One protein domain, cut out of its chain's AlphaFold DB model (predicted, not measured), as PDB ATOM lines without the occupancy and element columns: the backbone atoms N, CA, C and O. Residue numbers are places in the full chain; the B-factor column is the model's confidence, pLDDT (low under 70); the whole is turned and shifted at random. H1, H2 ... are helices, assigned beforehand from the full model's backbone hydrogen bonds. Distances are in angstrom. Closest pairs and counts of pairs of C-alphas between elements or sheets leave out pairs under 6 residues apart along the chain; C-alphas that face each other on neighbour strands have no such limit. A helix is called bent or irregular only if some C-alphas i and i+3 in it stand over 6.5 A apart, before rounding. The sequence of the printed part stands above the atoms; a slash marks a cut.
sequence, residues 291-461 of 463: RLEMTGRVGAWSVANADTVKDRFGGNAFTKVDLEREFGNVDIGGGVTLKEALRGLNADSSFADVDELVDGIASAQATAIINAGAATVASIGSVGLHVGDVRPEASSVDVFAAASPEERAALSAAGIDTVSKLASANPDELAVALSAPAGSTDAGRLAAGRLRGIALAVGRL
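What this domain is: This is residues 291 to 461 of the 463 residues of an uncharacterized protein of Rhizobium meliloti (UniProt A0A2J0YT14). Three long helices, H1, H4 and H9, pack on one another as a core, with the small helical hairpin of H2 and H3 on one side and H6, H7 and H8 on the other. H5 folds back from the end of H4. The printed part has 171 residues with nine named helices, H1 to H9 in order, and no named strand: all helix, with mostly crossed packing. It is compact, with a radius of gyration of the C-alphas of 15.4 A and spans of 40 by 39 by 26 A.

How they stand to each other: H1, residues 291 to 313, touches H9, residues 441 to 458, at a steep tilt of 57 degrees; their closest C-alphas, of Gly 296 and Arg 450, are 3.9 A apart. H1 touches H4, residues 354 to 371, at a shallow tilt of 24 degrees, opposite ways, closest at C-alphas 302 and 354, 5.6 A. H4 touches H9 closest at C-alphas 362 and 457, 4.2 A. H3, residues 338 to 344, touches residues 294 to 298 of H1 alone, closest at C-alphas 341 and 294, 6.5 A. H2, residues 320 to 327, forms a hairpin with H3, closest at C-alphas 324 and 339, 5.4 A. H8, residues 427 to 438, touches H9, closest at C-alphas 435 and 444, 4.0 A. H6, residues 405 to 413, touches H8, closest at C-alphas 406 and 437, 5.7 A. H7, residues 419 to 424, touches H9, closest at C-alphas 423 and 452, 4.9 A. H5, residues 375 to 382, touches H4 only at the corner, closest at C-alphas 376 and 370, 5.6 A. Every O i to N i+4 pair is within hydrogen-bond range in H2, H4, H5, H6, H7 and H9, against 17 of 19 in H1, 2 of 3 in H3 and 6 of 8 in H8.

Where its parts are: H1 runs 27.2 A from C-alpha 291 at (-41.981, -26.662, -47.016), with a kink of 70 degrees near residue 305. H4 is 25.6 A long; H9, 25.4 A, ends at C-alpha 458 at (-51.204, -26.547, -42.221). H1, H3 and, only just, H8 are irregular: C-alphas 304 and 307 are 8.1 A apart, 341 and 344 7.2 A, 433 and 436 6.9 A.

The domain as a whole: The C-alphas farthest apart, of Gly 314 and Gly 388, are 45.2 A apart. The printed part has no cut; the link from H5 to H6, residues 383 to 404, is long. Residues 374 to 375 and 387 to 390 have pLDDT under 70.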
ATOM      1  N   ARG A 291     -41.851 -25.561 -47.978       92.94
ATOM      2  CA  ARG A 291     -41.981 -26.662 -47.016       92.94
ATOM      3  C   ARG A 291     -43.374 -27.284 -47.047       92.94
ATOM      4  O   ARG A 291     -43.485 -28.505 -47.010       92.94
ATOM      5  N   LEU A 292     -44.421 -26.469 -47.181       94.50
ATOM      6  CA  LEU A 292     -45.784 -26.961 -47.398       94.50
ATOM      7  C   LEU A 292     -45.900 -27.637 -48.768       94.50
ATOM      8  O   LEU A 292     -46.458 -28.729 -48.878       94.50
ATOM      9  N   GLU A 293     -45.322 -27.026 -49.805       94.19
ATOM     10  CA  GLU A 293     -45.289 -27.611 -51.146       94.19
ATOM     11  C   GLU A 293     -44.557 -28.962 -51.151       94.19
ATOM     12  O   GLU A 293     -45.046 -29.917 -51.752       94.19
ATOM     13  N   MET A 294     -43.441 -29.076 -50.424       95.75
ATOM     14  CA  MET A 294     -42.708 -30.329 -50.233       95.75
ATOM     15  C   MET A 294     -43.602 -31.425 -49.652       95.75
ATOM     16  O   MET A 294     -43.625 -32.538 -50.177       95.75
ATOM     17  N   THR A 295     -44.373 -31.120 -48.606       96.69
ATOM     18  CA  THR A 295     -45.328 -32.077 -48.032       96.69
ATOM     19  C   THR A 295     -46.379 -32.499 -49.057       96.69
ATOM     20  O   THR A 295     -46.707 -33.680 -49.148       96.69
ATOM     21  N   GLY A 296     -46.863 -31.566 -49.882       96.44
ATOM     22  CA  GLY A 296     -47.754 -31.887 -50.996       96.44
ATOM     23  C   GLY A 296     -47.105 -32.807 -52.036       96.44
ATOM     24  O   GLY A 296     -47.718 -33.779 -52.468       96.44
ATOM     25  N   ARG A 297     -45.847 -32.562 -52.415       96.94
ATOM     26  CA  ARG A 297     -45.112 -33.416 -53.366       96.94
ATOM     27  C   ARG A 297     -44.914 -34.829 -52.824       96.94
ATOM     28  O   ARG A 297     -45.178 -35.790 -53.542       96.94
ATOM     29  N   VAL A 298     -44.543 -34.962 -51.549       97.69
ATOM     30  CA  VAL A 298     -44.459 -36.275 -50.886       97.69
ATOM     31  C   VAL A 298     -45.830 -36.946 -50.849       97.69
ATOM     32  O   VAL A 298     -45.924 -38.118 -51.185       97.69
ATOM     33  N   GLY A 299     -46.902 -36.214 -50.536       97.00
ATOM     34  CA  GLY A 299     -48.268 -36.743 -50.568       97.00
ATOM     35  C   GLY A 299     -48.678 -37.280 -51.943       97.00
ATOM     36  O   GLY A 299     -49.196 -38.391 -52.045       97.00
ATOM     37  N   ALA A 300     -48.403 -36.532 -53.014       96.75
ATOM     38  CA  ALA A 300     -48.666 -36.974 -54.383       96.75
ATOM     39  C   ALA A 300     -47.835 -38.213 -54.759       96.75
ATOM     40  O   ALA A 300     -48.371 -39.173 -55.316       96.75
ATOM     41  N   TRP A 301     -46.543 -38.220 -54.411       97.62
ATOM     42  CA  TRP A 301     -45.661 -39.368 -54.625       97.62
ATOM     43  C   TRP A 301     -46.142 -40.611 -53.865       97.62
ATOM     44  O   TRP A 301     -46.209 -41.688 -54.459       97.62
ATOM     45  N   SER A 302     -46.534 -40.461 -52.599       96.75
ATOM     46  CA  SER A 302     -47.037 -41.547 -51.753       96.75
ATOM     47  C   SER A 302     -48.268 -42.209 -52.361       96.75
ATOM     48  O   SER A 302     -48.306 -43.432 -52.471       96.75
ATOM     49  N   VAL A 303     -49.240 -41.429 -52.846       95.38
ATOM     50  CA  VAL A 303     -50.447 -41.982 -53.485       95.38
ATOM     51  C   VAL A 303     -50.122 -42.719 -54.789       95.38
ATOM     52  O   VAL A 303     -50.759 -43.730 -55.095       95.38
ATOM     53  N   ALA A 304     -49.143 -42.238 -55.558       95.81
ATOM     54  CA  ALA A 304     -48.725 -42.866 -56.811       95.81
ATOM     55  C   ALA A 304     -47.896 -44.146 -56.611       95.81
ATOM     56  O   ALA A 304     -47.853 -44.988 -57.504       95.81
ATOM     57  N   ASN A 305     -47.234 -44.293 -55.459       96.69
ATOM     58  CA  ASN A 305     -46.278 -45.372 -55.201       96.69
ATOM     59  C   ASN A 305     -46.675 -46.279 -54.029       96.69
ATOM     60  O   ASN A 305     -45.879 -47.131 -53.648       96.69
ATOM     61  N   ALA A 306     -47.880 -46.129 -53.469       95.81
ATOM     62  CA  ALA A 306     -48.334 -46.884 -52.299       95.81
ATOM     63  C   ALA A 306     -48.155 -48.403 -52.471       95.81
ATOM     64  O   ALA A 306     -47.541 -49.048 -51.621       95.81
ATOM     65  N   ASP A 307     -48.611 -48.957 -53.599       96.31
ATOM     66  CA  ASP A 307     -48.486 -50.389 -53.896       96.31
ATOM     67  C   ASP A 307     -47.021 -50.800 -54.093       96.31
ATOM     68  O   ASP A 307     -46.576 -51.784 -53.517       96.31
ATOM     69  N   THR A 308     -46.230 -49.997 -54.811       97.19
ATOM     70  CA  THR A 308     -44.793 -50.247 -55.013       97.19
ATOM     71  C   THR A 308     -44.024 -50.281 -53.691       97.19
ATOM     72  O   THR A 308     -43.174 -51.148 -53.487       97.19
ATOM     73  N   VAL A 309     -44.309 -49.345 -52.780       97.12
ATOM     74  CA  VAL A 309     -43.696 -49.290 -51.444       97.12
ATOM     75  C   VAL A 309     -44.133 -50.501 -50.622       97.12
ATOM     76  O   VAL A 309     -43.293 -51.177 -50.024       97.12
ATOM     77  N   LYS A 310     -45.430 -50.823 -50.643       96.62
ATOM     78  CA  LYS A 310     -45.986 -51.989 -49.954       96.62
ATOM     79  C   LYS A 310     -45.358 -53.291 -50.447       96.62
ATOM     80  O   LYS A 310     -44.925 -54.093 -49.626       96.62
ATOM     81  N   ASP A 311     -45.244 -53.481 -51.754       97.06
ATOM     82  CA  ASP A 311     -44.624 -54.660 -52.358       97.06
ATOM     83  C   ASP A 311     -43.131 -54.737 -52.021       97.06
ATOM     84  O   ASP A 311     -42.620 -55.810 -51.692       97.06
ATOM     85  N   ARG A 312     -42.423 -53.595 -52.035       97.62
ATOM     86  CA  ARG A 312     -40.986 -53.540 -51.734       97.62
ATOM     87  C   ARG A 312     -40.670 -53.942 -50.296       97.62
ATOM     88  O   ARG A 312     -39.674 -54.632 -50.079       97.62
ATOM     89  N   PHE A 313     -41.499 -53.527 -49.341       97.19
ATOM     90  CA  PHE A 313     -41.308 -53.795 -47.910       97.19
ATOM     91  C   PHE A 313     -42.195 -54.933 -47.372       97.19
ATOM     92  O   PHE A 313     -42.201 -55.219 -46.172       97.19
ATOM     93  N   GLY A 314     -42.928 -55.626 -48.248       93.88
ATOM     94  CA  GLY A 314     -43.795 -56.754 -47.894       93.88
ATOM     95  C   GLY A 314     -44.972 -56.377 -46.989       93.88
ATOM     96  O   GLY A 314     -45.415 -57.204 -46.198       93.88
ATOM     97  N   GLY A 315     -45.436 -55.126 -47.060       90.88
ATOM     98  CA  GLY A 315     -46.471 -54.567 -46.185       90.88
ATOM     99  C   GLY A 315     -46.049 -54.389 -44.725       90.88
ATOM    100  O   GLY A 315     -46.912 -54.180 -43.877       90.88
ATOM    101  N   ASN A 316     -44.753 -54.495 -44.427       93.25
ATOM    102  CA  ASN A 316     -44.211 -54.221 -43.102       93.25
ATOM    103  C   ASN A 316     -43.841 -52.741 -42.962       93.25
ATOM    104  O   ASN A 316     -43.665 -52.038 -43.960       93.25
ATOM    105  N   ALA A 317     -43.652 -52.314 -41.713       96.38
ATOM    106  CA  ALA A 317     -43.082 -51.011 -41.422       96.38
ATOM    107  C   ALA A 317     -41.699 -50.850 -42.077       96.38
ATOM    108  O   ALA A 317     -40.923 -51.806 -42.169       96.38
ATOM    109  N   PHE A 318     -41.388 -49.631 -42.503       97.75
ATOM    110  CA  PHE A 318     -40.112 -49.264 -43.107       97.75
ATOM    111  C   PHE A 318     -39.519 -48.043 -42.405       97.75
ATOM    112  O   PHE A 318     -40.237 -47.183 -41.895       97.75
ATOM    113  N   THR A 319     -38.191 -47.946 -42.390       98.06
ATOM    114  CA  THR A 319     -37.500 -46.787 -41.815       98.06
ATOM    115  C   THR A 319     -37.224 -45.711 -42.862       98.06
ATOM    116  O   THR A 319     -37.213 -45.973 -44.069       98.06
ATOM    117  N   LYS A 320     -36.911 -44.490 -42.411       97.81
ATOM    118  CA  LYS A 320     -36.370 -43.429 -43.277       97.81
ATOM    119  C   LYS A 320     -35.157 -43.920 -44.078       97.81
ATOM    120  O   LYS A 320     -35.055 -43.637 -45.269       97.81
ATOM    121  N   VAL A 321     -34.244 -44.658 -43.441       97.94
ATOM    122  CA  VAL A 321     -33.024 -45.175 -44.086       97.94
ATOM    123  C   VAL A 321     -33.361 -46.177 -45.189       97.94
ATOM    124  O   VAL A 321     -32.743 -46.144 -46.254       97.94
ATOM    125  N   ASP A 322     -34.359 -47.035 -44.970       97.56
ATOM    126  CA  ASP A 322     -34.828 -47.967 -45.996       97.56
ATOM    127  C   ASP A 322     -35.424 -47.223 -47.196       97.56
ATOM    128  O   ASP A 322     -35.066 -47.513 -48.338       97.56
ATOM    129  N   LEU A 323     -36.259 -46.208 -46.954       97.81
ATOM    130  CA  LEU A 323     -36.807 -45.360 -48.016       97.81
ATOM    131  C   LEU A 323     -35.725 -44.617 -48.801       97.81
ATOM    132  O   LEU A 323     -35.771 -44.597 -50.028       97.81
ATOM    133  N   GLU A 324     -34.745 -44.012 -48.128       98.06
ATOM    134  CA  GLU A 324     -33.653 -43.308 -48.807       98.06
ATOM    135  C   GLU A 324     -32.808 -44.254 -49.664       98.06
ATOM    136  O   GLU A 324     -32.373 -43.874 -50.752       98.06
ATOM    137  N   ARG A 325     -32.582 -45.485 -49.193       98.19
ATOM    138  CA  ARG A 325     -31.832 -46.496 -49.942       98.19
ATOM    139  C   ARG A 325     -32.568 -46.920 -51.211       98.19
ATOM    140  O   ARG A 325     -31.942 -47.025 -52.260       98.19
ATOM    141  N   GLU A 326     -33.869 -47.176 -51.108       98.19
ATOM    142  CA  GLU A 326     -34.659 -47.748 -52.203       98.19
ATOM    143  C   GLU A 326     -35.199 -46.689 -53.172       98.19
ATOM    144  O   GLU A 326     -35.167 -46.873 -54.386       98.19
ATOM    145  N   PHE A 327     -35.666 -45.560 -52.641       98.25
ATOM    146  CA  PHE A 327     -36.399 -44.537 -53.386       98.25
ATOM    147  C   PHE A 327     -35.757 -43.149 -53.298       98.25
ATOM    148  O   PHE A 327     -36.262 -42.202 -53.898       98.25
ATOM    149  N   GLY A 328     -34.635 -42.988 -52.591       97.75
ATOM    150  CA  GLY A 328     -34.071 -41.670 -52.295       97.75
ATOM    151  C   GLY A 328     -33.729 -40.823 -53.521       97.75
ATOM    152  O   GLY A 328     -33.841 -39.606 -53.449       97.75
ATOM    153  N   ASN A 329     -33.367 -41.444 -54.648       98.25
ATOM    154  CA  ASN A 329     -33.028 -40.740 -55.893       98.25
ATOM    155  C   ASN A 329     -34.232 -40.511 -56.825       98.25
ATOM    156  O   ASN A 329     -34.053 -39.987 -57.922       98.25
ATOM    157  N   VAL A 330     -35.440 -40.932 -56.435       97.94
ATOM    158  CA  VAL A 330     -36.654 -40.705 -57.227       97.94
ATOM    159  C   VAL A 330     -37.013 -39.222 -57.172       97.94
ATOM    160  O   VAL A 330     -37.105 -38.652 -56.085       97.94
ATOM    161  N   ASP A 331     -37.214 -38.609 -58.340       97.12
ATOM    162  CA  ASP A 331     -37.750 -37.250 -58.458       97.12
ATOM    163  C   ASP A 331     -39.239 -37.271 -58.085       97.12
ATOM    164  O   ASP A 331     -40.038 -37.973 -58.710       97.12
ATOM    165  N   ILE A 332     -39.602 -36.520 -57.047       97.31
ATOM    166  CA  ILE A 332     -40.983 -36.388 -56.562       97.31
ATOM    167  C   ILE A 332     -41.688 -35.150 -57.141       97.31
ATOM    168  O   ILE A 332     -42.767 -34.767 -56.687       97.31
ATOM    169  N   GLY A 333     -41.081 -34.518 -58.145       93.06
ATOM    170  CA  GLY A 333     -41.577 -33.347 -58.850       93.06
ATOM    171  C   GLY A 333     -40.695 -32.124 -58.620       93.06
ATOM    172  O   GLY A 333     -40.200 -31.880 -57.518       93.06
ATOM    173  N   GLY A 334     -40.546 -31.311 -59.671       90.00
ATOM    174  CA  GLY A 334     -39.820 -30.039 -59.637       90.00
ATOM    175  C   GLY A 334     -38.325 -30.175 -59.341       90.00
ATOM    176  O   GLY A 334     -37.764 -29.271 -58.721       90.00
ATOM    177  N   GLY A 335     -37.704 -31.290 -59.749       94.19
ATOM    178  CA  GLY A 335     -36.270 -31.547 -59.594       94.19
ATOM    179  C   GLY A 335     -35.843 -31.866 -58.162       94.19
ATOM    180  O   GLY A 335     -34.655 -31.801 -57.860       94.19
ATOM    181  N   VAL A 336     -36.800 -32.173 -57.286       95.75
ATOM    182  CA  VAL A 336     -36.553 -32.516 -55.886       95.75
ATOM    183  C   VAL A 336     -36.593 -34.025 -55.738       95.75
ATOM    184  O   VAL A 336     -37.549 -34.680 -56.144       95.75
ATOM    185  N   THR A 337     -35.574 -34.577 -55.097       98.19
ATOM    186  CA  THR A 337     -35.510 -36.010 -54.806       98.19
ATOM    187  C   THR A 337     -36.244 -36.361 -53.511       98.19
ATOM    188  O   THR A 337     -36.305 -35.556 -52.578       98.19
ATOM    189  N   LEU A 338     -36.749 -37.594 -53.390       98.00
ATOM    190  CA  LEU A 338     -37.358 -38.055 -52.136       98.00
ATOM    191  C   LEU A 338     -36.376 -37.926 -50.961       98.00
ATOM    192  O   LEU A 338     -36.758 -37.480 -49.883       98.00
ATOM    193  N   LYS A 339     -35.089 -38.227 -51.170       98.12
ATOM    194  CA  LYS A 339     -34.052 -38.061 -50.142       98.12
ATOM    195  C   LYS A 339     -33.964 -36.628 -49.620       98.12
ATOM    196  O   LYS A 339     -33.749 -36.423 -48.429       98.12
ATOM    197  N   GLU A 340     -34.112 -35.628 -50.485       97.25
ATOM    198  CA  GLU A 340     -34.130 -34.223 -50.070       97.25
ATOM    199  C   GLU A 340     -35.360 -33.891 -49.233       97.25
ATOM    200  O   GLU A 340     -35.225 -33.221 -48.209       97.25
ATOM    201  N   ALA A 341     -36.526 -34.416 -49.613       97.31
ATOM    202  CA  ALA A 341     -37.759 -34.250 -48.852       97.31
ATOM    203  C   ALA A 341     -37.677 -34.885 -47.450       97.31
ATOM    204  O   ALA A 341     -38.175 -34.315 -46.479       97.31
ATOM    205  N   LEU A 342     -36.988 -36.026 -47.323       97.69
ATOM    206  CA  LEU A 342     -36.818 -36.764 -46.066       97.69
ATOM    207  C   LEU A 342     -35.805 -36.125 -45.095       97.69
ATOM    208  O   LEU A 342     -35.719 -36.552 -43.941       97.69
ATOM    209  N   ARG A 343     -35.039 -35.098 -45.500       96.75
ATOM    210  CA  ARG A 343     -33.964 -34.509 -44.665       96.75
ATOM    211  C   ARG A 343     -34.436 -34.016 -43.296       96.75
ATOM    212  O   ARG A 343     -33.646 -34.066 -42.361       96.75
ATOM    213  N   GLY A 344     -35.690 -33.577 -43.178       92.69
ATOM    214  CA  GLY A 344     -36.264 -33.075 -41.924       92.69
ATOM    215  C   GLY A 344     -36.650 -34.150 -40.900       92.69
ATOM    216  O   GLY A 344     -36.964 -33.806 -39.767       92.69
ATOM    217  N   LEU A 345     -36.645 -35.431 -41.278       97.12
ATOM    218  CA  LEU A 345     -36.988 -36.546 -40.388       97.12
ATOM    219  C   LEU A 345     -35.757 -37.081 -39.648       97.12
ATOM    220  O   LEU A 345     -34.646 -37.040 -40.186       97.12
ATOM    221  N   ASN A 346     -35.948 -37.670 -38.466       96.38
ATOM    222  CA  ASN A 346     -34.868 -38.359 -37.756       96.38
ATOM    223  C   ASN A 346     -34.462 -39.646 -38.493       96.38
ATOM    224  O   ASN A 346     -35.263 -40.265 -39.195       96.38
ATOM    225  N   ALA A 347     -33.196 -40.052 -38.361       94.12
ATOM    226  CA  ALA A 347     -32.666 -41.232 -39.052       94.12
ATOM    227  C   ALA A 347     -33.359 -42.542 -38.632       94.12
ATOM    228  O   ALA A 347     -33.497 -43.451 -39.444       94.12
ATOM    229  N   ASP A 348     -33.815 -42.613 -37.385       95.50
ATOM    230  CA  ASP A 348     -34.496 -43.744 -36.754       95.50
ATOM    231  C   ASP A 348     -36.026 -43.718 -36.919       95.50
ATOM    232  O   ASP A 348     -36.713 -44.595 -36.399       95.50
ATOM    233  N   SER A 349     -36.577 -42.743 -37.651       97.75
ATOM    234  CA  SER A 349     -38.019 -42.685 -37.911       97.75
ATOM    235  C   SER A 349     -38.481 -43.920 -38.691       97.75
ATOM    236  O   SER A 349     -37.910 -44.257 -39.733       97.75
ATOM    237  N   SER A 350     -39.528 -44.572 -38.183       97.88
ATOM    238  CA  SER A 350     -40.186 -45.737 -38.775       97.88
ATOM    239  C   SER A 350     -41.640 -45.401 -39.080       97.88
ATOM    240  O   SER A 350     -42.266 -44.667 -38.323       97.88
ATOM    241  N   PHE A 351     -42.163 -45.962 -40.166       97.94
ATOM    242  CA  PHE A 351     -43.517 -45.719 -40.658       97.94
ATOM    243  C   PHE A 351     -44.167 -47.055 -41.001       97.94
ATOM    244  O   PHE A 351     -43.533 -47.900 -41.635       97.94
ATOM    245  N   ALA A 352     -45.409 -47.263 -40.581       97.62
ATOM    246  CA  ALA A 352     -46.190 -48.453 -40.896       97.62
ATOM    247  C   ALA A 352     -46.589 -48.494 -42.378       97.62
ATOM    248  O   ALA A 352     -46.618 -49.569 -42.975       97.62
ATOM    249  N   ASP A 353     -46.867 -47.332 -42.972       96.81
ATOM    250  CA  ASP A 353     -47.261 -47.181 -44.369       96.81
ATOM    251  C   ASP A 353     -46.908 -45.785 -44.929       96.81
ATOM    252  O   ASP A 353     -46.294 -44.939 -44.271       96.81
ATOM    253  N   VAL A 354     -47.263 -45.549 -46.196       96.62
ATOM    254  CA  VAL A 354     -47.010 -44.269 -46.876       96.62
ATOM    255  C   VAL A 354     -47.865 -43.115 -46.346       96.62
ATOM    256  O   VAL A 354     -47.489 -41.963 -46.561       96.62
ATOM    257  N   ASP A 355     -48.979 -43.384 -45.660       95.69
ATOM    258  CA  ASP A 355     -49.799 -42.345 -45.038       95.69
ATOM    259  C   ASP A 355     -49.127 -41.830 -43.764       95.69
ATOM    260  O   ASP A 355     -49.023 -40.615 -43.581       95.69
ATOM    261  N   GLU A 356     -48.583 -42.726 -42.935       96.88
ATOM    262  CA  GLU A 356     -47.781 -42.347 -41.766       96.88
ATOM    263  C   GLU A 356     -46.489 -41.618 -42.173       96.88
ATOM    264  O   GLU A 356     -46.048 -40.701 -41.482       96.88
ATOM    265  N   LEU A 357     -45.912 -41.936 -43.339       97.56
ATOM    266  CA  LEU A 357     -44.804 -41.160 -43.908       97.56
ATOM    267  C   LEU A 357     -45.207 -39.710 -44.219       97.56
ATOM    268  O   LEU A 357     -44.487 -38.775 -43.854       97.56
ATOM    269  N   VAL A 358     -46.331 -39.509 -44.918       97.56
ATOM    270  CA  VAL A 358     -46.839 -38.161 -45.239       97.56
ATOM    271  C   VAL A 358     -47.132 -37.403 -43.951       97.56
ATOM    272  O   VAL A 358     -46.797 -36.222 -43.841       97.56
ATOM    273  N   ASP A 359     -47.685 -38.095 -42.958       96.81
ATOM    274  CA  ASP A 359     -47.929 -37.558 -41.632       96.81
ATOM    275  C   ASP A 359     -46.628 -37.123 -40.936       96.81
ATOM    276  O   ASP A 359     -46.516 -35.981 -40.487       96.81
ATOM    277  N   GLY A 360     -45.600 -37.971 -40.926       97.31
ATOM    278  CA  GLY A 360     -44.288 -37.642 -40.373       97.31
ATOM    279  C   GLY A 360     -43.656 -36.422 -41.049       97.31
ATOM    280  O   GLY A 360     -43.173 -35.513 -40.370       97.31
ATOM    281  N   ILE A 361     -43.715 -36.346 -42.383       97.56
ATOM    282  CA  ILE A 361     -43.202 -35.197 -43.143       97.56
ATOM    283  C   ILE A 361     -43.988 -33.929 -42.828       97.56
ATOM    284  O   ILE A 361     -43.381 -32.890 -42.571       97.56
ATOM    285  N   ALA A 362     -45.318 -33.994 -42.807       96.94
ATOM    286  CA  ALA A 362     -46.159 -32.864 -42.435       96.94
ATOM    287  C   ALA A 362     -45.809 -32.337 -41.030       96.94
ATOM    288  O   ALA A 362     -45.704 -31.127 -40.841       96.94
ATOM    289  N   SER A 363     -45.565 -33.226 -40.058       96.38
ATOM    290  CA  SER A 363     -45.124 -32.859 -38.701       96.38
ATOM    291  C   SER A 363     -43.746 -32.198 -38.674       96.38
ATOM    292  O   SER A 363     -43.565 -31.169 -38.017       96.38
ATOM    293  N   ALA A 364     -42.775 -32.759 -39.399       96.00
ATOM    294  CA  ALA A 364     -41.421 -32.215 -39.463       96.00
ATOM    295  C   ALA A 364     -41.397 -30.831 -40.131       96.00
ATOM    296  O   ALA A 364     -40.768 -29.905 -39.617       96.00
ATOM    297  N   GLN A 365     -42.126 -30.659 -41.239       95.38
ATOM    298  CA  GLN A 365     -42.210 -29.378 -41.942       95.38
ATOM    299  C   GLN A 365     -42.967 -28.324 -41.127       95.38
ATOM    300  O   GLN A 365     -42.503 -27.189 -41.039       95.38
ATOM    301  N   ALA A 366     -44.073 -28.691 -40.469       93.88
ATOM    302  CA  ALA A 366     -44.792 -27.782 -39.577       93.88
ATOM    303  C   ALA A 366     -43.901 -27.308 -38.418       93.88
ATOM    304  O   ALA A 366     -43.781 -26.108 -38.191       93.88
ATOM    305  N   THR A 367     -43.189 -28.228 -37.757       93.31
ATOM    306  CA  THR A 367     -42.208 -27.891 -36.710       93.31
ATOM    307  C   THR A 367     -41.119 -26.953 -37.239       93.31
ATOM    308  O   THR A 367     -40.778 -25.968 -36.590       93.31
ATOM    309  N   ALA A 368     -40.594 -27.202 -38.443       89.19
ATOM    310  CA  ALA A 368     -39.593 -26.333 -39.058       89.19
ATOM    311  C   ALA A 368     -40.136 -24.927 -39.379       89.19
ATOM    312  O   ALA A 368     -39.394 -23.948 -39.280       89.19
ATOM    313  N   ILE A 369     -41.405 -24.810 -39.781       88.38
ATOM    314  CA  ILE A 369     -42.077 -23.522 -40.009       88.38
ATOM    315  C   ILE A 369     -42.268 -22.778 -38.679       88.38
ATOM    316  O   ILE A 369     -41.894 -21.609 -38.594       88.38
ATOM    317  N   ILE A 370     -42.760 -23.463 -37.641       87.94
ATOM    318  CA  ILE A 370     -42.964 -22.904 -36.294       87.94
ATOM    319  C   ILE A 370     -41.640 -22.402 -35.710       87.94
ATOM    320  O   ILE A 370     -41.548 -21.262 -35.258       87.94
ATOM    321  N   ASN A 371     -40.580 -23.209 -35.796       84.81
ATOM    322  CA  ASN A 371     -39.253 -22.849 -35.288       84.81
ATOM    323  C   ASN A 371     -38.612 -21.685 -36.056       84.81
ATOM    324  O   ASN A 371     -37.765 -20.980 -35.511       84.81
ATOM    325  N   ALA A 372     -39.018 -21.450 -37.306       77.88
ATOM    326  CA  ALA A 372     -38.618 -20.266 -38.063       77.88
ATOM    327  C   ALA A 372     -39.387 -18.994 -37.635       77.88
ATOM    328  O   ALA A 372     -39.161 -17.920 -38.196       77.88
ATOM    329  N   GLY A 373     -40.286 -19.090 -36.650       77.75
ATOM    330  CA  GLY A 373     -41.016 -17.976 -36.057       77.75
ATOM    331  C   GLY A 373     -42.014 -17.360 -37.032       77.75
ATOM    332  O   GLY A 373     -43.051 -17.947 -37.350       77.75
ATOM    333  N   ALA A 374     -41.694 -16.166 -37.531       61.34
ATOM    334  CA  ALA A 374     -42.569 -15.373 -38.393       61.34
ATOM    335  C   ALA A 374     -42.975 -16.050 -39.708       61.34
ATOM    336  O   ALA A 374     -43.960 -15.656 -40.336       61.34
ATOM    337  N   ALA A 375     -42.255 -17.102 -40.103       65.50
ATOM    338  CA  ALA A 375     -42.627 -17.944 -41.227       65.50
ATOM    339  C   ALA A 375     -44.011 -18.592 -41.053       65.50
ATOM    340  O   ALA A 375     -44.642 -18.901 -42.057       65.50
ATOM    341  N   THR A 376     -44.517 -18.764 -39.826       76.75
ATOM    342  CA  THR A 376     -45.825 -19.396 -39.571       76.75
ATOM    343  C   THR A 376     -46.976 -18.583 -40.156       76.75
ATOM    344  O   THR A 376     -47.778 -19.100 -40.929       76.75
ATOM    345  N   VAL A 377     -47.005 -17.282 -39.862       75.25
ATOM    346  CA  VAL A 377     -48.002 -16.338 -40.382       75.25
ATOM    347  C   VAL A 377     -47.953 -16.279 -41.910       75.25
ATOM    348  O   VAL A 377     -48.980 -16.423 -42.576       75.25
ATOM    349  N   ALA A 378     -46.751 -16.139 -42.470       72.25
ATOM    350  CA  ALA A 378     -46.552 -16.105 -43.912       72.25
ATOM    351  C   ALA A 378     -46.959 -17.425 -44.590       72.25
ATOM    352  O   ALA A 378     -47.564 -17.400 -45.659       72.25
ATOM    353  N   SER A 379     -46.675 -18.568 -43.961       79.62
ATOM    354  CA  SER A 379     -47.021 -19.899 -44.475       79.62
ATOM    355  C   SER A 379     -48.530 -20.121 -44.486       79.62
ATOM    356  O   SER A 379     -49.068 -20.560 -45.501       79.62
ATOM    357  N   ILE A 380     -49.230 -19.752 -43.409       82.94
ATOM    358  CA  ILE A 380     -50.700 -19.797 -43.335       82.94
ATOM    359  C   ILE A 380     -51.306 -18.873 -44.405       82.94
ATOM    360  O   ILE A 380     -52.179 -19.291 -45.166       82.94
ATOM    361  N   GLY A 381     -50.781 -17.652 -44.539       79.31
ATOM    362  CA  GLY A 381     -51.204 -16.715 -45.582       79.31
ATOM    363  C   GLY A 381     -50.943 -17.219 -47.008       79.31
ATOM    364  O   GLY A 381     -51.752 -16.967 -47.900       79.31
ATOM    365  N   SER A 382     -49.856 -17.969 -47.228       80.88
ATOM    366  CA  SER A 382     -49.479 -18.508 -48.546       80.88
ATOM    367  C   SER A 382     -50.522 -19.484 -49.101       80.88
ATOM    368  O   SER A 382     -50.850 -19.467 -50.284       80.88
ATOM    369  N   VAL A 383     -51.160 -20.261 -48.225       85.25
ATOM    370  CA  VAL A 383     -52.255 -21.163 -48.604       85.25
ATOM    371  C   VAL A 383     -53.628 -20.481 -48.568       85.25
ATOM    372  O   VAL A 383     -54.649 -21.160 -48.620       85.25
ATOM    373  N   GLY A 384     -53.674 -19.145 -48.521       81.25
ATOM    374  CA  GLY A 384     -54.901 -18.343 -48.585       81.25
ATOM    375  C   GLY A 384     -55.698 -18.267 -47.280       81.25
ATOM    376  O   GLY A 384     -56.800 -17.717 -47.266       81.25
ATOM    377  N   LEU A 385     -55.156 -18.790 -46.177       84.62
ATOM    378  CA  LEU A 385     -55.814 -18.752 -44.874       84.62
ATOM    379  C   LEU A 385     -55.546 -17.423 -44.156       84.62
ATOM    380  O   LEU A 385     -54.524 -16.768 -44.369       84.62
ATOM    381  N   HIS A 386     -56.483 -16.995 -43.307       77.31
ATOM    382  CA  HIS A 386     -56.349 -15.718 -42.613       77.31
ATOM    383  C   HIS A 386     -55.325 -15.819 -41.479       77.31
ATOM    384  O   HIS A 386     -55.415 -16.661 -40.595       77.31
ATOM    385  N   VAL A 387     -54.392 -14.867 -41.461       63.62
ATOM    386  CA  VAL A 387     -53.276 -14.742 -40.503       63.62
ATOM    387  C   VAL A 387     -53.708 -14.555 -39.028       63.62
ATOM    388  O   VAL A 387     -52.877 -14.523 -38.129       63.62
ATOM    389  N   GLY A 388     -55.005 -14.451 -38.740       66.62
ATOM    390  CA  GLY A 388     -55.546 -14.374 -37.376       66.62
ATOM    391  C   GLY A 388     -56.357 -15.597 -36.951       66.62
ATOM    392  O   GLY A 388     -56.879 -15.605 -35.835       66.62
ATOM    393  N   ASP A 389     -56.500 -16.600 -37.820       68.81
ATOM    394  CA  ASP A 389     -57.261 -17.798 -37.493       68.81
ATOM    395  C   ASP A 389     -56.482 -18.604 -36.451       68.81
ATOM    396  O   ASP A 389     -55.468 -19.232 -36.740       68.81
ATOM    397  N   VAL A 390     -56.995 -18.620 -35.219       69.06
ATOM    398  CA  VAL A 390     -56.444 -19.404 -34.097       69.06
ATOM    399  C   VAL A 390     -56.468 -20.917 -34.396       69.06
ATOM    400  O   VAL A 390     -55.893 -21.711 -33.658       69.06
ATOM    401  N   ARG A 391     -57.170 -21.333 -35.461       87.44
ATOM    402  CA  ARG A 391     -57.363 -22.728 -35.879       87.44
ATOM    403  C   ARG A 391     -57.358 -22.850 -37.409       87.44
ATOM    404  O   ARG A 391     -58.443 -22.929 -37.992       87.44
ATOM    405  N   PRO A 392     -56.183 -22.864 -38.065       88.44
ATOM    406  CA  PRO A 392     -56.071 -23.039 -39.519       88.44
ATOM    407  C   PRO A 392     -56.799 -24.289 -40.040       88.44
ATOM    408  O   PRO A 392     -57.299 -24.316 -41.160       88.44
ATOM    409  N   GLU A 393     -56.911 -25.327 -39.211       92.25
ATOM    410  CA  GLU A 393     -57.627 -26.560 -39.527       92.25
ATOM    411  C   GLU A 393     -59.151 -26.372 -39.660       92.25
ATOM    412  O   GLU A 393     -59.818 -27.155 -40.334       92.25
ATOM    413  N   ALA A 394     -59.723 -25.340 -39.035       93.75
ATOM    414  CA  ALA A 394     -61.150 -25.033 -39.115       93.75
ATOM    415  C   ALA A 394     -61.495 -24.119 -40.300       93.75
ATOM    416  O   ALA A 394     -62.677 -23.916 -40.585       93.75
ATOM    417  N   SER A 395     -60.492 -23.561 -40.981       93.25
ATOM    418  CA  SER A 395     -60.706 -22.656 -42.105       93.25
ATOM    419  C   SER A 395     -61.344 -23.386 -43.293       93.25
ATOM    420  O   SER A 395     -61.118 -24.581 -43.515       93.25
ATOM    421  N   SER A 396     -62.163 -22.654 -44.055       95.06
ATOM    422  CA  SER A 396     -62.883 -23.202 -45.208       95.06
ATOM    423  C   SER A 396     -61.927 -23.596 -46.339       95.06
ATOM    424  O   SER A 396     -60.976 -22.872 -46.640       95.06
ATOM    425  N   VAL A 397     -62.218 -24.706 -47.024       95.25
ATOM    426  CA  VAL A 397     -61.513 -25.092 -48.258       95.25
ATOM    427  C   VAL A 397     -61.731 -24.061 -49.372       95.25
ATOM    428  O   VAL A 397     -60.858 -23.911 -50.220       95.25
ATOM    429  N   ASP A 398     -62.810 -23.271 -49.341       92.62
ATOM    430  CA  ASP A 398     -63.099 -22.240 -50.354       92.62
ATOM    431  C   ASP A 398     -62.018 -21.149 -50.434       92.62
ATOM    432  O   ASP A 398     -61.803 -20.554 -51.494       92.62
ATOM    433  N   VAL A 399     -61.314 -20.903 -49.326       89.62
ATOM    434  CA  VAL A 399     -60.200 -19.946 -49.252       89.62
ATOM    435  C   VAL A 399     -58.828 -20.620 -49.357       89.62
ATOM    436  O   VAL A 399     -57.810 -19.934 -49.363       89.62
ATOM    437  N   PHE A 400     -58.775 -21.949 -49.494       93.12
ATOM    438  CA  PHE A 400     -57.531 -22.709 -49.579       93.12
ATOM    439  C   PHE A 400     -56.875 -22.522 -50.956       93.12
ATOM    440  O   PHE A 400     -57.219 -23.174 -51.943       93.12
ATOM    441  N   ALA A 401     -55.931 -21.587 -51.045       90.81
ATOM    442  CA  ALA A 401     -55.276 -21.176 -52.287       90.81
ATOM    443  C   ALA A 401     -54.375 -22.259 -52.901       90.81
ATOM    444  O   ALA A 401     -54.052 -22.173 -54.084       90.81
ATOM    445  N   ALA A 402     -54.009 -23.288 -52.131       91.88
ATOM    446  CA  ALA A 402     -53.299 -24.451 -52.655       91.88
ATOM    447  C   ALA A 402     -54.160 -25.297 -53.613       91.88
ATOM    448  O   ALA A 402     -53.606 -26.031 -54.434       91.88
ATOM    449  N   ALA A 403     -55.489 -25.187 -53.526       94.25
ATOM    450  CA  ALA A 403     -56.431 -25.810 -54.445       94.25
ATOM    451  C   ALA A 403     -56.890 -24.816 -55.525       94.25
ATOM    452  O   ALA A 403     -57.170 -23.644 -55.245       94.25
ATOM    453  N   SER A 404     -56.997 -25.288 -56.767       93.88
ATOM    454  CA  SER A 404     -57.596 -24.536 -57.868       93.88
ATOM    455  C   SER A 404     -59.080 -24.249 -57.578       93.88
ATOM    456  O   SER A 404     -59.704 -24.951 -56.777       93.88
ATOM    457  N   PRO A 405     -59.700 -23.242 -58.221       94.50
ATOM    458  CA  PRO A 405     -61.131 -22.981 -58.045       94.50
ATOM    459  C   PRO A 405     -62.020 -24.205 -58.318       94.50
ATOM    460  O   PRO A 405     -63.018 -24.405 -57.631       94.50
ATOM    461  N   GLU A 406     -61.640 -25.033 -59.291       95.44
ATOM    462  CA  GLU A 406     -62.360 -26.247 -59.684       95.44
ATOM    463  C   GLU A 406     -62.169 -27.370 -58.654       95.44
ATOM    464  O   GLU A 406     -63.140 -28.024 -58.274       95.44
ATOM    465  N   GLU A 407     -60.944 -27.544 -58.138       96.69
ATOM    466  CA  GLU A 407     -60.646 -28.479 -57.044       96.69
ATOM    467  C   GLU A 407     -61.433 -28.104 -55.777       96.69
ATOM    468  O   GLU A 407     -62.055 -28.968 -55.161       96.69
ATOM    469  N   ARG A 408     -61.481 -26.815 -55.412       96.44
ATOM    470  CA  ARG A 408     -62.250 -26.334 -54.249       96.44
ATOM    471  C   ARG A 408     -63.744 -26.609 -54.385       96.44
ATOM    472  O   ARG A 408     -64.358 -27.114 -53.448       96.44
ATOM    473  N   ALA A 409     -64.317 -26.322 -55.554       96.06
ATOM    474  CA  ALA A 409     -65.724 -26.600 -55.823       96.06
ATOM    475  C   ALA A 409     -66.038 -28.102 -55.708       96.06
ATOM    476  O   ALA A 409     -67.062 -28.472 -55.134       96.06
ATOM    477  N   ALA A 410     -65.142 -28.965 -56.198       96.50
ATOM    478  CA  ALA A 410     -65.293 -30.413 -56.102       96.50
ATOM    479  C   ALA A 410     -65.185 -30.934 -54.657       96.50
ATOM    480  O   ALA A 410     -66.005 -31.754 -54.242       96.50
ATOM    481  N   LEU A 411     -64.229 -30.427 -53.870       97.25
ATOM    482  CA  LEU A 411     -64.085 -30.768 -52.448       97.25
ATOM    483  C   LEU A 411     -65.317 -30.344 -51.638       97.25
ATOM    484  O   LEU A 411     -65.866 -31.146 -50.880       97.25
ATOM    485  N   SER A 412     -65.800 -29.121 -51.859       96.69
ATOM    486  CA  SER A 412     -67.008 -28.598 -51.214       96.69
ATOM    487  C   SER A 412     -68.245 -29.438 -51.569       96.69
ATOM    488  O   SER A 412     -68.999 -29.844 -50.683       96.69
ATOM    489  N   ALA A 413     -68.405 -29.819 -52.844       96.31
ATOM    490  CA  ALA A 413     -69.480 -30.710 -53.289       96.31
ATOM    491  C   ALA A 413     -69.409 -32.118 -52.663       96.31
ATOM    492  O   ALA A 413     -70.445 -32.756 -52.478       96.31
ATOM    493  N   ALA A 414     -68.210 -32.584 -52.301       96.62
ATOM    494  CA  ALA A 414     -67.988 -33.839 -51.584       96.62
ATOM    495  C   ALA A 414     -68.163 -33.722 -50.052       96.62
ATOM    496  O   ALA A 414     -67.957 -34.698 -49.334       96.62
ATOM    497  N   GLY A 415     -68.539 -32.549 -49.525       97.31
ATOM    498  CA  GLY A 415     -68.696 -32.307 -48.083       97.31
ATOM    499  C   GLY A 415     -67.379 -32.062 -47.330       97.31
ATOM    500  O   GLY A 415     -67.369 -32.018 -46.093       97.31
ATOM    501  N   ILE A 416     -66.278 -31.885 -48.068       97.62
ATOM    502  CA  ILE A 416     -64.938 -31.576 -47.564       97.62
ATOM    503  C   ILE A 416     -64.775 -30.053 -47.586       97.62
ATOM    504  O   ILE A 416     -64.124 -29.471 -48.450       97.62
ATOM    505  N   ASP A 417     -65.445 -29.404 -46.639       96.94
ATOM    506  CA  ASP A 417     -65.576 -27.945 -46.549       96.94
ATOM    507  C   ASP A 417     -64.517 -27.277 -45.654       96.94
ATOM    508  O   ASP A 417     -64.400 -26.055 -45.677       96.94
ATOM    509  N   THR A 418     -63.709 -28.038 -44.904       97.25
ATOM    510  CA  THR A 418     -62.639 -27.505 -44.037       97.25
ATOM    511  C   THR A 418     -61.287 -28.173 -44.268       97.25
ATOM    512  O   THR A 418     -61.206 -29.324 -44.708       97.25
ATOM    513  N   VAL A 419     -60.206 -27.468 -43.919       95.88
ATOM    514  CA  VAL A 419     -58.828 -27.989 -43.992       95.88
ATOM    515  C   VAL A 419     -58.660 -29.259 -43.146       95.88
ATOM    516  O   VAL A 419     -58.013 -30.206 -43.580       95.88
ATOM    517  N   SER A 420     -59.295 -29.338 -41.971       96.25
ATOM    518  CA  SER A 420     -59.275 -30.529 -41.111       96.25
ATOM    519  C   SER A 420     -59.935 -31.737 -41.777       96.25
ATOM    520  O   SER A 420     -59.383 -32.841 -41.729       96.25
ATOM    521  N   LYS A 421     -61.089 -31.538 -42.430       97.50
ATOM    522  CA  LYS A 421     -61.739 -32.607 -43.197       97.50
ATOM    523  C   LYS A 421     -60.868 -33.037 -44.371       97.50
ATOM    524  O   LYS A 421     -60.721 -34.231 -44.582       97.50
ATOM    525  N   LEU A 422     -60.245 -32.093 -45.081       97.19
ATOM    526  CA  LEU A 422     -59.325 -32.394 -46.181       97.19
ATOM    527  C   LEU A 422     -58.111 -33.212 -45.714       97.19
ATOM    528  O   LEU A 422     -57.737 -34.180 -46.368       97.19
ATOM    529  N   ALA A 423     -57.524 -32.865 -44.567       97.00
ATOM    530  CA  ALA A 423     -56.402 -33.598 -43.979       97.00
ATOM    531  C   ALA A 423     -56.781 -35.034 -43.557       97.00
ATOM    532  O   ALA A 423     -55.972 -35.955 -43.673       97.00
ATOM    533  N   SER A 424     -58.018 -35.220 -43.086       96.44
ATOM    534  CA  SER A 424     -58.517 -36.498 -42.551       96.44
ATOM    535  C   SER A 424     -59.215 -37.378 -43.591       96.44
ATOM    536  O   SER A 424     -59.524 -38.531 -43.298       96.44
ATOM    537  N   ALA A 425     -59.516 -36.842 -44.774       96.62
ATOM    538  CA  ALA A 425     -60.261 -37.555 -45.799       96.62
ATOM    539  C   ALA A 425     -59.454 -38.729 -46.367       96.62
ATOM    540  O   ALA A 425     -58.224 -38.670 -46.490       96.62
ATOM    541  N   ASN A 426     -60.168 -39.794 -46.730       92.94
ATOM    542  CA  ASN A 426     -59.567 -40.955 -47.363       92.94
ATOM    543  C   ASN A 426     -58.996 -40.550 -48.743       92.94
ATOM    544  O   ASN A 426     -59.707 -39.902 -49.520       92.94
ATOM    545  N   PRO A 427     -57.742 -40.916 -49.078       90.94
ATOM    546  CA  PRO A 427     -57.143 -40.601 -50.374       90.94
ATOM    547  C   PRO A 427     -57.972 -41.053 -51.585       90.94
ATOM    548  O   PRO A 427     -58.025 -40.330 -52.579       90.94
ATOM    549  N   ASP A 428     -58.654 -42.198 -51.502       90.50
ATOM    550  CA  ASP A 428     -59.492 -42.719 -52.587       90.50
ATOM    551  C   ASP A 428     -60.778 -41.899 -52.752       90.50
ATOM    552  O   ASP A 428     -61.182 -41.584 -53.872       90.50
ATOM    553  N   GLU A 429     -61.400 -41.483 -51.644       93.62
ATOM    554  CA  GLU A 429     -62.574 -40.600 -51.669       93.62
ATOM    555  C   GLU A 429     -62.216 -39.226 -52.250       93.62
ATOM    556  O   GLU A 429     -62.930 -38.699 -53.110       93.62
ATOM    557  N   LEU A 430     -61.067 -38.674 -51.843       94.06
ATOM    558  CA  LEU A 430     -60.523 -37.437 -52.403       94.06
ATOM    559  C   LEU A 430     -60.224 -37.577 -53.896       94.06
ATOM    560  O   LEU A 430     -60.542 -36.676 -54.671       94.06
ATOM    561  N   ALA A 431     -59.636 -38.696 -54.314       94.00
ATOM    562  CA  ALA A 431     -59.320 -38.945 -55.713       94.00
ATOM    563  C   ALA A 431     -60.579 -38.991 -56.583       94.00
ATOM    564  O   ALA A 431     -60.587 -38.428 -57.678       94.00
ATOM    565  N   VAL A 432     -61.659 -39.611 -56.091       93.81
ATOM    566  CA  VAL A 432     -62.957 -39.622 -56.780       93.81
ATOM    567  C   VAL A 432     -63.495 -38.200 -56.922       93.81
ATOM    568  O   VAL A 432     -63.839 -37.802 -58.036       93.81
ATOM    569  N   ALA A 433     -63.504 -37.415 -55.840       94.69
ATOM    570  CA  ALA A 433     -63.967 -36.028 -55.872       94.69
ATOM    571  C   ALA A 433     -63.151 -35.166 -56.855       94.69
ATOM    572  O   ALA A 433     -63.715 -34.385 -57.621       94.69
ATOM    573  N   LEU A 434     -61.828 -35.346 -56.886       95.94
ATOM    574  CA  LEU A 434     -60.906 -34.540 -57.689       95.94
ATOM    575  C   LEU A 434     -60.694 -35.063 -59.119       95.94
ATOM    576  O   LEU A 434     -60.089 -34.372 -59.936       95.94
ATOM    577  N   SER A 435     -61.207 -36.244 -59.468       92.75
ATOM    578  CA  SER A 435     -61.037 -36.831 -60.807       92.75
ATOM    579  C   SER A 435     -61.687 -36.003 -61.923       92.75
ATOM    580  O   SER A 435     -61.101 -35.846 -62.995       92.75
ATOM    581  N   ALA A 436     -62.872 -35.438 -61.667       90.50
ATOM    582  CA  ALA A 436     -63.598 -34.607 -62.623       90.50
ATOM    583  C   ALA A 436     -62.848 -33.307 -62.978       90.50
ATOM    584  O   ALA A 436     -62.623 -33.082 -64.169       90.50
ATOM    585  N   PRO A 437     -62.410 -32.470 -62.011       87.19
ATOM    586  CA  PRO A 437     -61.627 -31.275 -62.331       87.19
ATOM    587  C   PRO A 437     -60.225 -31.601 -62.869       87.19
ATOM    588  O   PRO A 437     -59.705 -30.863 -63.697       87.19
ATOM    589  N   ALA A 438     -59.617 -32.722 -62.466       82.44
ATOM    590  CA  ALA A 438     -58.278 -33.104 -62.926       82.44
ATOM    591  C   ALA A 438     -58.251 -33.768 -64.321       82.44
ATOM    592  O   ALA A 438     -57.180 -34.018 -64.875       82.44
ATOM    593  N   GLY A 439     -59.416 -34.096 -64.890       88.12
ATOM    594  CA  GLY A 439     -59.554 -34.706 -66.217       88.12
ATOM    595  C   GLY A 439     -59.203 -36.199 -66.299       88.12
ATOM    596  O   GLY A 439     -59.362 -36.796 -67.363       88.12
ATOM    597  N   SER A 440     -58.742 -36.822 -65.208       93.25
ATOM    598  CA  SER A 440     -58.515 -38.271 -65.104       93.25
ATOM    599  C   SER A 440     -58.452 -38.736 -63.645       93.25
ATOM    600  O   SER A 440     -58.168 -37.946 -62.744       93.25
ATOM    601  N   THR A 441     -58.664 -40.034 -63.412       91.06
ATOM    602  CA  THR A 441     -58.536 -40.645 -62.078       91.06
ATOM    603  C   THR A 441     -57.119 -40.521 -61.522       91.06
ATOM    604  O   THR A 441     -56.958 -40.183 -60.354       91.06
ATOM    605  N   ASP A 442     -56.089 -40.727 -62.348       91.56
ATOM    606  CA  ASP A 442     -54.691 -40.645 -61.906       91.56
ATOM    607  C   ASP A 442     -54.304 -39.212 -61.525       91.56
ATOM    608  O   ASP A 442     -53.700 -38.985 -60.476       91.56
ATOM    609  N   ALA A 443     -54.722 -38.223 -62.321       91.00
ATOM    610  CA  ALA A 443     -54.519 -36.820 -61.974       91.00
ATOM    611  C   ALA A 443     -55.294 -36.433 -60.700       91.00
ATOM    612  O   ALA A 443     -54.755 -35.723 -59.851       91.00
ATOM    613  N   GLY A 444     -56.513 -36.959 -60.519       92.75
ATOM    614  CA  GLY A 444     -57.298 -36.793 -59.294       92.75
ATOM    615  C   GLY A 444     -56.607 -37.381 -58.062       92.75
ATOM    616  O   GLY A 444     -56.556 -36.732 -57.020       92.75
ATOM    617  N   ARG A 445     -55.995 -38.568 -58.187       93.31
ATOM    618  CA  ARG A 445     -55.190 -39.206 -57.129       93.31
ATOM    619  C   ARG A 445     -53.967 -38.373 -56.744       93.31
ATOM    620  O   ARG A 445     -53.711 -38.171 -55.558       93.31
ATOM    621  N   LEU A 446     -53.228 -37.858 -57.726       94.31
ATOM    622  CA  LEU A 446     -52.071 -36.992 -57.469       94.31
ATOM    623  C   LEU A 446     -52.488 -35.683 -56.784       94.31
ATOM    624  O   LEU A 446     -51.847 -35.261 -55.819       94.31
ATOM    625  N   ALA A 447     -53.583 -35.066 -57.239       94.62
ATOM    626  CA  ALA A 447     -54.146 -33.873 -56.616       94.62
ATOM    627  C   ALA A 447     -54.607 -34.144 -55.174       94.62
ATOM    628  O   ALA A 447     -54.302 -33.352 -54.281       94.62
ATOM    629  N   ALA A 448     -55.259 -35.285 -54.926       95.19
ATOM    630  CA  ALA A 448     -55.682 -35.722 -53.597       95.19
ATOM    631  C   ALA A 448     -54.498 -35.842 -52.630       95.19
ATOM    632  O   ALA A 448     -54.512 -35.225 -51.564       95.19
ATOM    633  N   GLY A 449     -53.446 -36.566 -53.029       95.81
ATOM    634  CA  GLY A 449     -52.225 -36.701 -52.233       95.81
ATOM    635  C   GLY A 449     -51.569 -35.350 -51.943       95.81
ATOM    636  O   GLY A 449     -51.224 -35.060 -50.794       95.81
ATOM    637  N   ARG A 450     -51.472 -34.480 -52.959       97.12
ATOM    638  CA  ARG A 450     -50.913 -33.125 -52.831       97.12
ATOM    639  C   ARG A 450     -51.674 -32.269 -51.827       97.12
ATOM    640  O   ARG A 450     -51.073 -31.712 -50.910       97.12
ATOM    641  N   LEU A 451     -52.985 -32.145 -52.007       96.94
ATOM    642  CA  LEU A 451     -53.818 -31.271 -51.187       96.94
ATOM    643  C   LEU A 451     -53.924 -31.781 -49.749       96.94
ATOM    644  O   LEU A 451     -53.824 -30.978 -48.821       96.94
ATOM    645  N   ARG A 452     -54.038 -33.101 -49.557       97.12
ATOM    646  CA  ARG A 452     -54.045 -33.719 -48.227       97.12
ATOM    647  C   ARG A 452     -52.727 -33.496 -47.487       97.12
ATOM    648  O   ARG A 452     -52.757 -33.109 -46.323       97.12
ATOM    649  N   GLY A 453     -51.584 -33.670 -48.156       96.81
ATOM    650  CA  GLY A 453     -50.270 -33.408 -47.560       96.81
ATOM    651  C   GLY A 453     -50.133 -31.963 -47.067       96.81
ATOM    652  O   GLY A 453     -49.767 -31.730 -45.915       96.81
ATOM    653  N   ILE A 454     -50.505 -30.985 -47.901       96.56
ATOM    654  CA  ILE A 454     -50.485 -29.564 -47.510       96.56
ATOM    655  C   ILE A 454     -51.439 -29.317 -46.332       96.56
ATOM    656  O   ILE A 454     -51.054 -28.663 -45.364       96.56
ATOM    657  N   ALA A 455     -52.660 -29.859 -46.375       96.50
ATOM    658  CA  ALA A 455     -53.647 -29.691 -45.310       96.50
ATOM    659  C   ALA A 455     -53.181 -30.276 -43.963       96.50
ATOM    660  O   ALA A 455     -53.384 -29.641 -42.927       96.50
ATOM    661  N   LEU A 456     -52.509 -31.434 -43.971       97.12
ATOM    662  CA  LEU A 456     -51.907 -32.037 -42.774       97.12
ATOM    663  C   LEU A 456     -50.844 -31.124 -42.154       97.12
ATOM    664  O   LEU A 456     -50.854 -30.905 -40.944       97.12
ATOM    665  N   ALA A 457     -49.947 -30.563 -42.969       96.06
ATOM    666  CA  ALA A 457     -48.919 -29.648 -42.474       96.06
ATOM    667  C   ALA A 457     -49.536 -28.353 -41.925       96.06
ATOM    668  O   ALA A 457     -49.184 -27.917 -40.831       96.06
ATOM    669  N   VAL A 458     -50.505 -27.773 -42.639       94.38
ATOM    670  CA  VAL A 458     -51.204 -26.547 -42.221       94.38
ATOM    671  C   VAL A 458     -51.973 -26.749 -40.917       94.38
ATOM    672  O   VAL A 458     -51.882 -25.908 -40.025       94.38
ATOM    673  N   GLY A 459     -52.673 -27.875 -40.754       94.25
ATOM    674  CA  GLY A 459     -53.408 -28.192 -39.524       94.25
ATOM    675  C   GLY A 459     -52.518 -28.345 -38.283       94.25
ATOM    676  O   GLY A 459     -53.022 -28.338 -37.161       94.25
ATOM    677  N   ARG A 460     -51.197 -28.455 -38.472       94.81
ATOM    678  CA  ARG A 460     -50.192 -28.534 -37.405       94.81
ATOM    679  C   ARG A 460     -49.512 -27.215 -37.083       94.81
ATOM    680  O   ARG A 460     -48.792 -27.163 -36.093       94.81
ATOM    681  N   LEU A 461     -49.756 -26.151 -37.850       91.25
ATOM    682  CA  LEU A 461     -49.202 -24.812 -37.612       91.25
ATOM    683  C   LEU A 461     -49.887 -24.079 -36.443       91.25
ATOM    684  O   LEU A 461     -50.135 -22.878 -36.519       91.25
TER     685      LEU A 461